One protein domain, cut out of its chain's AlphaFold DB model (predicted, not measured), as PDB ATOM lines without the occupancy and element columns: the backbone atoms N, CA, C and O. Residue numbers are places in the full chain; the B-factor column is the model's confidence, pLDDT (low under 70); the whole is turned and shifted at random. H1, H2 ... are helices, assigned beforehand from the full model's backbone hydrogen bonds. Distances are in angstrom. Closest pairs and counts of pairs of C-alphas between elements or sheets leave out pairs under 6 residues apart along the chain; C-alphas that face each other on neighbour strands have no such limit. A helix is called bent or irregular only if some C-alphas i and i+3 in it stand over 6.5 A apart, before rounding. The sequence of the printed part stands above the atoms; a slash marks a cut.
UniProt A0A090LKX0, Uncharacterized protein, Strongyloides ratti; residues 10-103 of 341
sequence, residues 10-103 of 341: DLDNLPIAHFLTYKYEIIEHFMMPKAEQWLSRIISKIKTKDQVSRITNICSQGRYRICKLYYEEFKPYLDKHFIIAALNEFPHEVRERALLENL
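Overview. This is residues 10 to 103 of the 341 residues of an uncharacterized protein of Strongyloides ratti (UniProt A0A090LKX0). The model is a rod of short helices: the bent and kinked helix H1 winds out along it, the backbone turns at one end through H2, and H3, H4 and H5 come back toward the other end, where the first and last printed residues lie. H1a and H3 pack side by side near the middle, H1b crosses H3 farther out, H4 packs on H1a, and H5 lies by H1a and H4 with few contacts. The printed part has 94 residues with five named helices, H1 to H5 in chain order, and no named strand; the class is all helix. It is only just compact, close to loose, with a radius of gyration of the C-alphas of 14.7 A, and the C-alphas span 48 by 21 by 17 A.

Arrangement. H1, residues 16 to 43, was assigned as one helix by its hydrogen bonds but is bent: C-alphas 33 and 36 are 8.4 A apart. Its arms, H1a at residues 16 to 33 and H1b at residues 36 to 43, stand at a steep tilt of 67 degrees. H1a is irregular, with C-alphas 21 and 24 7.9 A apart, and has a kink of 80 degrees near residue 23. H2, residues 49 to 59, and H1b are near each other. H3, residues 63 to 74, touches H2 only at the corner, the closest C-alphas being those of Cys 59 and Ile 66 at 6.1 A. H3 touches H1b with its residues 66 to 70 alone, the closest C-alphas being those of Leu 39 and Ile 66 at 6.5 A, at a steep tilt of 47 degrees. H1a touches H3 with residues 27 to 32 alone; the closest C-alphas are those of Met 31 and Cys 67 at 6.1 A, and the shallow tilt of 34.6 degrees, opposite ways, is only just short of steep. H4, residues 80 to 87, touches H1a, the closest C-alphas being those of Phe 30 and Ala 86 at 5.4 A, at a steep tilt of 57 degrees. H5, residues 92 to 98, is close to H1a but not clearly touching, the closest C-alphas being those of Phe 19 and Ala 98 at 7.6 A. H2 and H5 are apart. In H1b, H2, H3 and H4 every O i to N i+4 pair is within hydrogen-bond range; in H1a 7 of 14 are, and in H5 2 of 3.

Along the chain. H1a begins at C-alpha 16 (0.848, 9.167, 30.195) and is 22.7 A long, H2 15.6 A and H3 16.6 A. H5 ends at C-alpha 98 (-4.185, 17.655, 35.230).

Size, cuts and confidence. The C-alphas of Lys 49 and Asn 102, the two farthest apart, are 49.2 A apart. The printed part has no cut, and the four links are tight. The mean pLDDT of the printed part is 84.3; residues 10 to 15 and 102 to 103 are under 70.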
ATOM      1  N   ASP A  10      -7.431  14.812  21.874       46.88
ATOM      2  CA  ASP A  10      -8.597  14.299  22.579       46.88
ATOM      3  C   ASP A  10      -8.265  14.182  24.078       46.88
ATOM      4  O   ASP A  10      -7.270  13.551  24.456       46.88
ATOM      5  N   LEU A  11      -9.081  14.813  24.929       47.56
ATOM      6  CA  LEU A  11      -8.927  14.828  26.392       47.56
ATOM      7  C   LEU A  11      -9.001  13.410  26.990       47.56
ATOM      8  O   LEU A  11      -8.368  13.138  28.013       47.56
ATOM      9  N   ASP A  12      -9.665  12.473  26.308       47.25
ATOM     10  CA  ASP A  12      -9.782  11.073  26.739       47.25
ATOM     11  C   ASP A  12      -8.505  10.241  26.478       47.25
ATOM     12  O   ASP A  12      -8.363   9.109  26.964       47.25
ATOM     13  N   ASN A  13      -7.529  10.813  25.760       59.81
ATOM     14  CA  ASN A  13      -6.293  10.158  25.326       59.81
ATOM     15  C   ASN A  13      -5.012  10.922  25.719       59.81
ATOM     16  O   ASN A  13      -3.984  10.820  25.041       59.81
ATOM     17  N   LEU A  14      -5.039  11.649  26.845       62.91
ATOM     18  CA  LEU A  14      -3.871  12.375  27.355       62.91
ATOM     19  C   LEU A  14      -2.626  11.467  27.484       62.91
ATOM     20  O   LEU A  14      -2.705  10.348  28.010       62.91
ATOM     21  N   PRO A  15      -1.444  11.929  27.032       69.88
ATOM     22  CA  PRO A  15      -0.233  11.121  27.045       69.88
ATOM     23  C   PRO A  15       0.205  10.851  28.484       69.88
ATOM     24  O   PRO A  15       0.429  11.780  29.248       69.88
ATOM     25  N   ILE A  16       0.419   9.581  28.844       78.12
ATOM     26  CA  ILE A  16       0.848   9.167  30.195       78.12
ATOM     27  C   ILE A  16       2.084   9.953  30.689       78.12
ATOM     28  O   ILE A  16       2.193  10.281  31.869       78.12
ATOM     29  N   ALA A  17       2.985  10.330  29.776       78.50
ATOM     30  CA  ALA A  17       4.154  11.154  30.075       78.50
ATOM     31  C   ALA A  17       3.807  12.534  30.680       78.50
ATOM     32  O   ALA A  17       4.600  13.050  31.463       78.50
ATOM     33  N   HIS A  18       2.628  13.106  30.400       83.38
ATOM     34  CA  HIS A  18       2.119  14.342  31.015       83.38
ATOM     35  C   HIS A  18       2.197  14.299  32.548       83.38
ATOM     36  O   HIS A  18       2.651  15.248  33.196       83.38
ATOM     37  N   PHE A  19       1.832  13.153  33.127       85.81
ATOM     38  CA  PHE A  19       1.751  12.957  34.572       85.81
ATOM     39  C   PHE A  19       3.116  12.926  35.266       85.81
ATOM     40  O   PHE A  19       3.182  13.002  36.492       85.81
ATOM     41  N   LEU A  20       4.223  12.933  34.513       84.75
ATOM     42  CA  LEU A  20       5.545  13.216  35.074       84.75
ATOM     43  C   LEU A  20       5.603  14.606  35.719       84.75
ATOM     44  O   LEU A  20       6.298  14.772  36.721       84.75
ATOM     45  N   THR A  21       4.828  15.573  35.209       87.81
ATOM     46  CA  THR A  21       4.753  16.924  35.798       87.81
ATOM     47  C   THR A  21       3.947  16.986  37.091       87.81
ATOM     48  O   THR A  21       4.035  17.973  37.812       87.81
ATOM     49  N   TYR A  22       3.222  15.918  37.431       89.75
ATOM     50  CA  TYR A  22       2.431  15.806  38.659       89.75
ATOM     51  C   TYR A  22       3.053  14.851  39.680       89.75
ATOM     52  O   TYR A  22       2.415  14.490  40.663       89.75
ATOM     53  N   LYS A  23       4.302  14.414  39.473       90.81
ATOM     54  CA  LYS A  23       4.995  13.466  40.361       90.81
ATOM     55  C   LYS A  23       4.865  13.824  41.846       90.81
ATOM     56  O   LYS A  23       4.643  12.937  42.664       90.81
ATOM     57  N   TYR A  24       5.039  15.096  42.191       90.81
ATOM     58  CA  TYR A  24       5.056  15.551  43.581       90.81
ATOM     59  C   TYR A  24       3.655  15.512  44.188       90.81
ATOM     60  O   TYR A  24       3.482  14.972  45.275       90.81
ATOM     61  N   GLU A  25       2.649  15.952  43.440       91.00
ATOM     62  CA  GLU A  25       1.237  15.931  43.815       91.00
ATOM     63  C   GLU A  25       0.682  14.502  43.896       91.00
ATOM     64  O   GLU A  25      -0.084  14.192  44.803       91.00
ATOM     65  N   ILE A  26       1.113  13.596  43.009       92.81
ATOM     66  CA  ILE A  26       0.799  12.161  43.104       92.81
ATOM     67  C   ILE A  26       1.383  11.585  44.390       92.81
ATOM     68  O   ILE A  26       0.696  10.873  45.125       92.81
ATOM     69  N   ILE A  27       2.648  11.885  44.688       92.38
ATOM     70  CA  ILE A  27       3.269  11.399  45.917       92.38
ATOM     71  C   ILE A  27       2.529  11.960  47.136       92.38
ATOM     72  O   ILE A  27       2.200  11.202  48.045       92.38
ATOM     73  N   GLU A  28       2.243  13.258  47.142       91.88
ATOM     74  CA  GLU A  28       1.640  13.974  48.262       91.88
ATOM     75  C   GLU A  28       0.190  13.568  48.530       91.88
ATOM     76  O   GLU A  28      -0.131  13.160  49.646       91.88
ATOM     77  N   HIS A  29      -0.673  13.643  47.518       92.25
ATOM     78  CA  HIS A  29      -2.115  13.471  47.688       92.25
ATOM     79  C   HIS A  29      -2.563  12.014  47.564       92.25
ATOM     80  O   HIS A  29      -3.480  11.602  48.266       92.25
ATOM     81  N   PHE A  30      -1.902  11.207  46.730       94.19
ATOM     82  CA  PHE A  30      -2.318   9.822  46.499       94.19
ATOM     83  C   PHE A  30      -1.468   8.801  47.263       94.19
ATOM     84  O   PHE A  30      -2.002   7.862  47.862       94.19
ATOM     85  N   MET A  31      -0.139   8.952  47.255       94.81
ATOM     86  CA  MET A  31       0.741   7.911  47.792       94.81
ATOM     87  C   MET A  31       0.980   8.026  49.296       94.81
ATOM     88  O   MET A  31       0.896   7.013  49.987       94.81
ATOM     89  N   MET A  32       1.269   9.224  49.817       93.62
ATOM     90  CA  MET A  32       1.587   9.428  51.234       93.62
ATOM     91  C   MET A  32       0.486   8.950  52.195       93.62
ATOM     92  O   MET A  32       0.846   8.319  53.195       93.62
ATOM     93  N   PRO A  33      -0.823   9.152  51.924       93.38
ATOM     94  CA  PRO A  33      -1.883   8.599  52.772       93.38
ATOM     95  C   PRO A  33      -1.857   7.066  52.845       93.38
ATOM     96  O   PRO A  33      -2.281   6.482  53.837       93.38
ATOM     97  N   LYS A  34      -1.311   6.411  51.814       92.81
ATOM     98  CA  LYS A  34      -1.215   4.952  51.661       92.81
ATOM     99  C   LYS A  34       0.241   4.457  51.779       92.81
ATOM    100  O   LYS A  34       0.567   3.382  51.280       92.81
ATOM    101  N   ALA A  35       1.120   5.221  52.443       91.19
ATOM    102  CA  ALA A  35       2.570   4.974  52.514       91.19
ATOM    103  C   ALA A  35       2.948   3.543  52.933       91.19
ATOM    104  O   ALA A  35       3.871   2.955  52.370       91.19
ATOM    105  N   GLU A  36       2.217   2.968  53.887       89.25
ATOM    106  CA  GLU A  36       2.450   1.609  54.389       89.25
ATOM    107  C   GLU A  36       2.222   0.548  53.306       89.25
ATOM    108  O   GLU A  36       3.022  -0.376  53.175       89.25
ATOM    109  N   GLN A  37       1.205   0.722  52.455       92.25
ATOM    110  CA  GLN A  37       0.931  -0.196  51.346       92.25
ATOM    111  C   GLN A  37       2.086  -0.205  50.341       92.25
ATOM    112  O   GLN A  37       2.487  -1.263  49.848       92.25
ATOM    113  N   TRP A  38       2.648   0.971  50.048       91.56
ATOM    114  CA  TRP A  38       3.802   1.093  49.159       91.56
ATOM    115  C   TRP A  38       5.038   0.460  49.785       91.56
ATOM    116  O   TRP A  38       5.711  -0.315  49.110       91.56
ATOM    117  N   LEU A  39       5.286   0.690  51.078       88.88
ATOM    118  CA  LEU A  39       6.382   0.050  51.803       88.88
ATOM    119  C   LEU A  39       6.287  -1.481  51.742       88.88
ATOM    120  O   LEU A  39       7.266  -2.133  51.381       88.88
ATOM    121  N   SER A  40       5.113  -2.061  52.009       88.75
ATOM    122  CA  SER A  40       4.899  -3.510  51.908       88.75
ATOM    123  C   SER A  40       5.194  -4.037  50.501       88.75
ATOM    124  O   SER A  40       5.837  -5.077  50.350       88.75
ATOM    125  N   ARG A  41       4.791  -3.299  49.456       89.25
ATOM    126  CA  ARG A  41       5.097  -3.656  48.062       89.25
ATOM    127  C   ARG A  41       6.593  -3.590  47.758       89.25
ATOM    128  O   ARG A  41       7.080  -4.471  47.052       89.25
ATOM    129  N   ILE A  42       7.320  -2.599  48.279       87.88
ATOM    130  CA  ILE A  42       8.785  -2.526  48.139       87.88
ATOM    131  C   ILE A  42       9.412  -3.753  48.804       87.88
ATOM    132  O   ILE A  42      10.157  -4.478  48.151       87.88
ATOM    133  N   ILE A  43       9.055  -4.024  50.066       86.81
ATOM    134  CA  ILE A  43       9.595  -5.143  50.851       86.81
ATOM    135  C   ILE A  43       9.365  -6.480  50.142       86.81
ATOM    136  O   ILE A  43      10.295  -7.275  50.034       86.81
ATOM    137  N   SER A  44       8.174  -6.694  49.571       86.56
ATOM    138  CA  SER A  44       7.845  -7.925  48.834       86.56
ATOM    139  C   SER A  44       8.721  -8.185  47.598       86.56
ATOM    140  O   SER A  44       8.765  -9.307  47.098       86.56
ATOM    141  N   LYS A  45       9.419  -7.159  47.093       83.44
ATOM    142  CA  LYS A  45      10.266  -7.233  45.895       83.44
ATOM    143  C   LYS A  45      11.766  -7.252  46.205       83.44
ATOM    144  O   LYS A  45      12.559  -7.404  45.274       83.44
ATOM    145  N   ILE A  46      12.161  -7.120  47.474       82.44
ATOM    146  CA  ILE A  46      13.566  -7.172  47.893       82.44
ATOM    147  C   ILE A  46      14.108  -8.591  47.713       82.44
ATOM    148  O   ILE A  46      13.486  -9.561  48.142       82.44
ATOM    149  N   LYS A  47      15.302  -8.710  47.122       77.56
ATOM    150  CA  LYS A  47      15.982 -10.004  46.933       77.56
ATOM    151  C   LYS A  47      17.344 -10.095  47.622       77.56
ATOM    152  O   LYS A  47      17.839 -11.200  47.817       77.56
ATOM    153  N   THR A  48      17.963  -8.970  47.991       81.88
ATOM    154  CA  THR A  48      19.341  -8.938  48.514       81.88
ATOM    155  C   THR A  48      19.451  -8.204  49.852       81.88
ATOM    156  O   THR A  48      18.673  -7.301  50.148       81.88
ATOM    157  N   LYS A  49      20.454  -8.563  50.671       77.94
ATOM    158  CA  LYS A  49      20.721  -7.909  51.971       77.94
ATOM    159  C   LYS A  49      21.087  -6.423  51.839       77.94
ATOM    160  O   LYS A  49      20.752  -5.640  52.720       77.94
ATOM    161  N   ASP A  50      21.724  -6.038  50.738       78.56
ATOM    162  CA  ASP A  50      22.101  -4.647  50.453       78.56
ATOM    163  C   ASP A  50      20.880  -3.748  50.155       78.56
ATOM    164  O   ASP A  50      20.811  -2.588  50.548       78.56
ATOM    165  N   GLN A  51      19.830  -4.307  49.547       78.69
ATOM    166  CA  GLN A  51      18.564  -3.591  49.362       78.69
ATOM    167  C   GLN A  51      17.845  -3.340  50.698       78.69
ATOM    168  O   GLN A  51      17.228  -2.290  50.876       78.69
ATOM    169  N   VAL A  52      17.957  -4.269  51.654       79.50
ATOM    170  CA  VAL A  52      17.355  -4.133  52.992       79.50
ATOM    171  C   VAL A  52      17.967  -2.954  53.748       79.50
ATOM    172  O   VAL A  52      17.226  -2.132  54.291       79.50
ATOM    173  N   SER A  53      19.297  -2.824  53.760       79.62
ATOM    174  CA  SER A  53      19.970  -1.710  54.445       79.62
ATOM    175  C   SER A  53      19.581  -0.360  53.829       79.62
ATOM    176  O   SER A  53      19.237   0.578  54.551       79.62
ATOM    177  N   ARG A  54      19.521  -0.283  52.493       81.19
ATOM    178  CA  ARG A  54      19.103   0.920  51.762       81.19
ATOM    179  C   ARG A  54      17.667   1.332  52.089       81.19
ATOM    180  O   ARG A  54      17.414   2.511  52.322       81.19
ATOM    181  N   ILE A  55      16.737   0.382  52.145       81.50
ATOM    182  CA  ILE A  55      15.328   0.658  52.462       81.50
ATOM    183  C   ILE A  55      15.166   1.071  53.923       81.50
ATOM    184  O   ILE A  55      14.437   2.018  54.200       81.50
ATOM    185  N   THR A  56      15.901   0.449  54.844       81.12
ATOM    186  CA  THR A  56      15.885   0.833  56.265       81.12
ATOM    187  C   THR A  56      16.341   2.285  56.455       81.12
ATOM    188  O   THR A  56      15.689   3.051  57.165       81.12
ATOM    189  N   ASN A  57      17.390   2.695  55.734       84.06
ATOM    190  CA  ASN A  57      17.867   4.081  55.700       84.06
ATOM    191  C   ASN A  57      16.879   5.064  55.055       84.06
ATOM    192  O   ASN A  57      16.942   6.253  55.338       84.06
ATOM    193  N   ILE A  58      15.992   4.609  54.169       80.88
ATOM    194  CA  ILE A  58      14.970   5.459  53.537       80.88
ATOM    195  C   ILE A  58      13.735   5.574  54.434       80.88
ATOM    196  O   ILE A  58      13.157   6.654  54.548       80.88
ATOM    197  N   CYS A  59      13.362   4.495  55.124       81.44
ATOM    198  CA  CYS A  59      12.275   4.499  56.099       81.44
ATOM    199  C   CYS A  59      12.520   5.496  57.240       81.44
ATOM    200  O   CYS A  59      11.579   6.158  57.678       81.44
ATOM    201  N   SER A  60      13.774   5.670  57.673       83.38
ATOM    202  CA  SER A  60      14.136   6.664  58.693       83.38
ATOM    203  C   SER A  60      13.990   8.118  58.220       83.38
ATOM    204  O   SER A  60      13.917   9.020  59.047       83.38
ATOM    205  N   GLN A  61      13.885   8.361  56.908       84.81
ATOM    206  CA  GLN A  61      13.704   9.697  56.328       84.81
ATOM    207  C   GLN A  61      12.224  10.086  56.140       84.81
ATOM    208  O   GLN A  61      11.930  11.183  55.659       84.81
ATOM    209  N   GLY A  62      11.284   9.205  56.504       87.44
ATOM    210  CA  GLY A  62       9.847   9.486  56.539       87.44
ATOM    211  C   GLY A  62       9.039   9.025  55.318       87.44
ATOM    212  O   GLY A  62       9.565   8.576  54.296       87.44
ATOM    213  N   ARG A  63       7.706   9.155  55.427       89.50
ATOM    214  CA  ARG A  63       6.713   8.610  54.473       89.50
ATOM    215  C   ARG A  63       6.905   9.091  53.034       89.50
ATOM    216  O   ARG A  63       6.791   8.296  52.101       89.50
ATOM    217  N   TYR A  64       7.241  10.368  52.854       89.56
ATOM    218  CA  TYR A  64       7.480  10.949  51.533       89.56
ATOM    219  C   TYR A  64       8.621  10.240  50.792       89.56
ATOM    220  O   TYR A  64       8.502   9.931  49.608       89.56
ATOM    221  N   ARG A  65       9.723   9.926  51.488       88.81
ATOM    222  CA  ARG A  65      10.904   9.294  50.879       88.81
ATOM    223  C   ARG A  65      10.640   7.852  50.465       88.81
ATOM    224  O   ARG A  65      11.093   7.452  49.397       88.81
ATOM    225  N   ILE A  66       9.836   7.124  51.238       89.50
ATOM    226  CA  ILE A  66       9.352   5.784  50.879       89.50
ATOM    227  C   ILE A  66       8.530   5.841  49.584       89.50
ATOM    228  O   ILE A  66       8.789   5.094  48.641       89.50
ATOM    229  N   CYS A  67       7.559   6.755  49.519       92.56
ATOM    230  CA  CYS A  67       6.697   6.901  48.347       92.56
ATOM    231  C   CYS A  67       7.494   7.343  47.113       92.56
ATOM    232  O   CYS A  67       7.309   6.790  46.029       92.56
ATOM    233  N   LYS A  68       8.435   8.280  47.286       91.06
ATOM    234  CA  LYS A  68       9.347   8.728  46.230       91.06
ATOM    235  C   LYS A  68      10.196   7.577  45.686       91.06
ATOM    236  O   LYS A  68      10.266   7.428  44.470       91.06
ATOM    237  N   LEU A  69      10.777   6.748  46.560       89.44
ATOM    238  CA  LEU A  69      11.540   5.566  46.147       89.44
ATOM    239  C   LEU A  69      10.681   4.646  45.277       89.44
ATOM    240  O   LEU A  69      11.101   4.270  44.185       89.44
ATOM    241  N   TYR A  70       9.461   4.335  45.727       90.56
ATOM    242  CA  TYR A  70       8.561   3.477  44.959       90.56
ATOM    243  C   TYR A  70       8.243   4.068  43.580       90.56
ATOM    244  O   TYR A  70       8.294   3.363  42.570       90.56
ATOM    245  N   TYR A  71       7.930   5.365  43.541       90.44
ATOM    246  CA  TYR A  71       7.594   6.075  42.311       90.44
ATOM    247  C   TYR A  71       8.753   6.067  41.301       90.44
ATOM    248  O   TYR A  71       8.538   5.902  40.102       90.44
ATOM    249  N   GLU A  72       9.989   6.231  41.772       87.94
ATOM    250  CA  GLU A  72      11.179   6.297  40.920       87.94
ATOM    251  C   GLU A  72      11.670   4.915  40.466       87.94
ATOM    252  O   GLU A  72      11.995   4.750  39.289       87.94
ATOM    253  N   GLU A  73      11.689   3.914  41.354       87.31
ATOM    254  CA  GLU A  73      12.182   2.568  41.026       87.31
ATOM    255  C   GLU A  73      11.178   1.749  40.215       87.31
ATOM    256  O   GLU A  73      11.547   1.127  39.218       87.31
ATOM    257  N   PHE A  74       9.906   1.741  40.619       88.31
ATOM    258  CA  PHE A  74       8.895   0.875  40.005       88.31
ATOM    259  C   PHE A  74       8.097   1.560  38.902       88.31
ATOM    260  O   PHE A  74       7.315   0.891  38.230       88.31
ATOM    261  N   LYS A  75       8.305   2.868  38.703       88.81
ATOM    262  CA  LYS A  75       7.709   3.672  37.628       88.81
ATOM    263  C   LYS A  75       6.197   3.442  37.453       88.81
ATOM    264  O   LYS A  75       5.743   3.215  36.331       88.81
ATOM    265  N   PRO A  76       5.396   3.512  38.537       87.50
ATOM    266  CA  PRO A  76       3.959   3.251  38.473       87.50
ATOM    267  C   PRO A  76       3.221   4.262  37.589       87.50
ATOM    268  O   PRO A  76       2.133   3.980  37.107       87.50
ATOM    269  N   TYR A  77       3.840   5.410  37.310       83.50
ATOM    270  CA  TYR A  77       3.337   6.404  36.370       83.50
ATOM    271  C   TYR A  77       3.213   5.901  34.930       83.50
ATOM    272  O   TYR A  77       2.591   6.582  34.137       83.50
ATOM    273  N   LEU A  78       3.786   4.746  34.572       84.38
ATOM    274  CA  LEU A  78       3.577   4.117  33.263       84.38
ATOM    275  C   LEU A  78       2.272   3.301  33.187       84.38
ATOM    276  O   LEU A  78       1.883   2.882  32.099       84.38
ATOM    277  N   ASP A  79       1.601   3.067  34.318       86.62
ATOM    278  CA  ASP A  79       0.333   2.340  34.390       86.62
ATOM    279  C   ASP A  79      -0.855   3.310  34.382       86.62
ATOM    280  O   ASP A  79      -1.037   4.125  35.291       86.62
ATOM    281  N   LYS A  80      -1.714   3.184  33.365       85.00
ATOM    282  CA  LYS A  80      -2.923   4.003  33.210       85.00
ATOM    283  C   LYS A  80      -3.869   3.873  34.412       85.00
ATOM    284  O   LYS A  80      -4.449   4.872  34.826       85.00
ATOM    285  N   HIS A  81      -3.997   2.686  35.012       88.56
ATOM    286  CA  HIS A  81      -4.888   2.482  36.162       88.56
ATOM    287  C   HIS A  81      -4.386   3.221  37.400       88.56
ATOM    288  O   HIS A  81      -5.180   3.800  38.140       88.56
ATOM    289  N   PHE A  82      -3.068   3.235  37.606       90.81
ATOM    290  CA  PHE A  82      -2.449   3.979  38.696       90.81
ATOM    291  C   PHE A  82      -2.689   5.484  38.545       90.81
ATOM    292  O   PHE A  82      -3.074   6.139  39.512       90.81
ATOM    293  N   ILE A  83      -2.520   6.021  37.334       89.38
ATOM    294  CA  ILE A  83      -2.769   7.437  37.044       89.38
ATOM    295  C   ILE A  83      -4.237   7.809  37.276       89.38
ATOM    296  O   ILE A  83      -4.511   8.789  37.965       89.38
ATOM    297  N   ILE A  84      -5.184   7.011  36.771       87.69
ATOM    298  CA  ILE A  84      -6.621   7.253  36.983       87.69
ATOM    299  C   ILE A  84      -6.960   7.236  38.480       87.69
ATOM    300  O   ILE A  84      -7.678   8.109  38.965       87.69
ATOM    301  N   ALA A  85      -6.420   6.271  39.229       89.69
ATOM    302  CA  ALA A  85      -6.628   6.196  40.671       89.69
ATOM    303  C   ALA A  85      -6.066   7.426  41.401       89.69
ATOM    304  O   ALA A  85      -6.719   7.932  42.311       89.69
ATOM    305  N   ALA A  86      -4.899   7.930  40.987       90.88
ATOM    306  CA  ALA A  86      -4.314   9.139  41.554       90.88
ATOM    307  C   ALA A  86      -5.161  10.389  41.264       90.88
ATOM    308  O   ALA A  86      -5.412  11.173  42.175       90.88
ATOM    309  N   LEU A  87      -5.657  10.545  40.032       88.62
ATOM    310  CA  LEU A  87      -6.490  11.687  39.630       88.62
ATOM    311  C   LEU A  87      -7.792  11.792  40.425       88.62
ATOM    312  O   LEU A  87      -8.248  12.895  40.719       88.62
ATOM    313  N   ASN A  88      -8.386  10.658  40.796       89.00
ATOM    314  CA  ASN A  88      -9.605  10.637  41.605       89.00
ATOM    315  C   ASN A  88      -9.398  11.152  43.035       89.00
ATOM    316  O   ASN A  88     -10.368  11.529  43.684       89.00
ATOM    317  N   GLU A  89      -8.155  11.174  43.509       91.88
ATOM    318  CA  GLU A  89      -7.780  11.560  44.873       91.88
ATOM    319  C   GLU A  89      -7.140  12.961  44.904       91.88
ATOM    320  O   GLU A  89      -6.779  13.471  45.964       91.88
ATOM    321  N   PHE A  90      -6.987  13.603  43.740       90.31
ATOM    322  CA  PHE A  90      -6.473  14.964  43.645       90.31
ATOM    323  C   PHE A  90      -7.477  15.990  44.178       90.31
ATOM    324  O   PHE A  90      -8.682  15.863  43.940       90.31
ATOM    325  N   PRO A  91      -6.991  17.075  44.814       90.62
ATOM    326  CA  PRO A  91      -7.805  18.263  45.031       90.62
ATOM    327  C   PRO A  91      -8.383  18.770  43.705       90.62
ATOM    328  O   PRO A  91      -7.703  18.716  42.677       90.62
ATOM    329  N   HIS A  92      -9.602  19.316  43.741       87.31
ATOM    330  CA  HIS A  92     -10.346  19.764  42.556       87.31
ATOM    331  C   HIS A  92      -9.492  20.603  41.591       87.31
ATOM    332  O   HIS A  92      -9.299  20.222  40.444       87.31
ATOM    333  N   GLU A  93      -8.864  21.671  42.087       83.56
ATOM    334  CA  GLU A  93      -8.039  22.582  41.277       83.56
ATOM    335  C   GLU A  93      -6.804  21.916  40.643       83.56
ATOM    336  O   GLU A  93      -6.275  22.371  39.628       83.56
ATOM    337  N   VAL A  94      -6.268  20.866  41.270       84.75
ATOM    338  CA  VAL A  94      -5.128  20.110  40.729       84.75
ATOM    339  C   VAL A  94      -5.622  19.136  39.664       84.75
ATOM    340  O   VAL A  94      -4.968  18.971  38.638       84.75
ATOM    341  N   ARG A  95      -6.790  18.528  39.888       86.62
ATOM    342  CA  ARG A  95      -7.441  17.613  38.951       86.62
ATOM    343  C   ARG A  95      -7.856  18.316  37.661       86.62
ATOM    344  O   ARG A  95      -7.472  17.834  36.601       86.62
ATOM    345  N   GLU A  96      -8.547  19.453  37.735       82.75
ATOM    346  CA  GLU A  96      -8.960  20.224  36.547       82.75
ATOM    347  C   GLU A  96      -7.750  20.593  35.674       82.75
ATOM    348  O   GLU A  96      -7.774  20.469  34.449       82.75
ATOM    349  N   ARG A  97      -6.644  20.999  36.315       79.25
ATOM    350  CA  ARG A  97      -5.379  21.295  35.627       79.25
ATOM    351  C   ARG A  97      -4.736  20.049  35.022       79.25
ATOM    352  O   ARG A  97      -4.239  20.122  33.902       79.25
ATOM    353  N   ALA A  98      -4.739  18.918  35.727       82.25
ATOM    354  CA  ALA A  98      -4.185  17.655  35.230       82.25
ATOM    355  C   ALA A  98      -4.985  17.076  34.057       82.25
ATOM    356  O   ALA A  98      -4.431  16.384  33.208       82.25
ATOM    357  N   LEU A  99      -6.280  17.372  34.002       80.75
ATOM    358  CA  LEU A  99      -7.165  16.981  32.912       80.75
ATOM    359  C   LEU A  99      -7.198  18.010  31.778       80.75
ATOM    360  O   LEU A  99      -7.861  17.772  30.779       80.75
ATOM    361  N   LEU A 100      -6.467  19.125  31.903       76.81
ATOM    362  CA  LEU A 100      -6.458  20.224  30.933       76.81
ATOM    363  C   LEU A 100      -7.870  20.773  30.627       76.81
ATOM    364  O   LEU A 100      -8.088  21.335  29.558       76.81
ATOM    365  N   GLU A 101      -8.818  20.661  31.566       71.81
ATOM    366  CA  GLU A 101     -10.245  20.980  31.348       71.81
ATOM    367  C   GLU A 101     -10.476  22.453  30.992       71.81
ATOM    368  O   GLU A 101     -11.355  22.789  30.203       71.81
ATOM    369  N   ASN A 102      -9.640  23.337  31.539       69.69
ATOM    370  CA  ASN A 102      -9.711  24.780  31.318       69.69
ATOM    371  C   ASN A 102      -8.739  25.272  30.231       69.69
ATOM    372  O   ASN A 102      -8.540  26.482  30.076       69.69
ATOM    373  N   LEU A 103      -8.095  24.354  29.501       67.19
ATOM    374  CA  LEU A 103      -7.165  24.710  28.442       67.19
ATOM    375  C   LEU A 103      -7.955  25.026  27.155       67.19
ATOM    376  O   LEU A 103      -8.678  24.167  26.652       67.19
TER     377      LEU A 103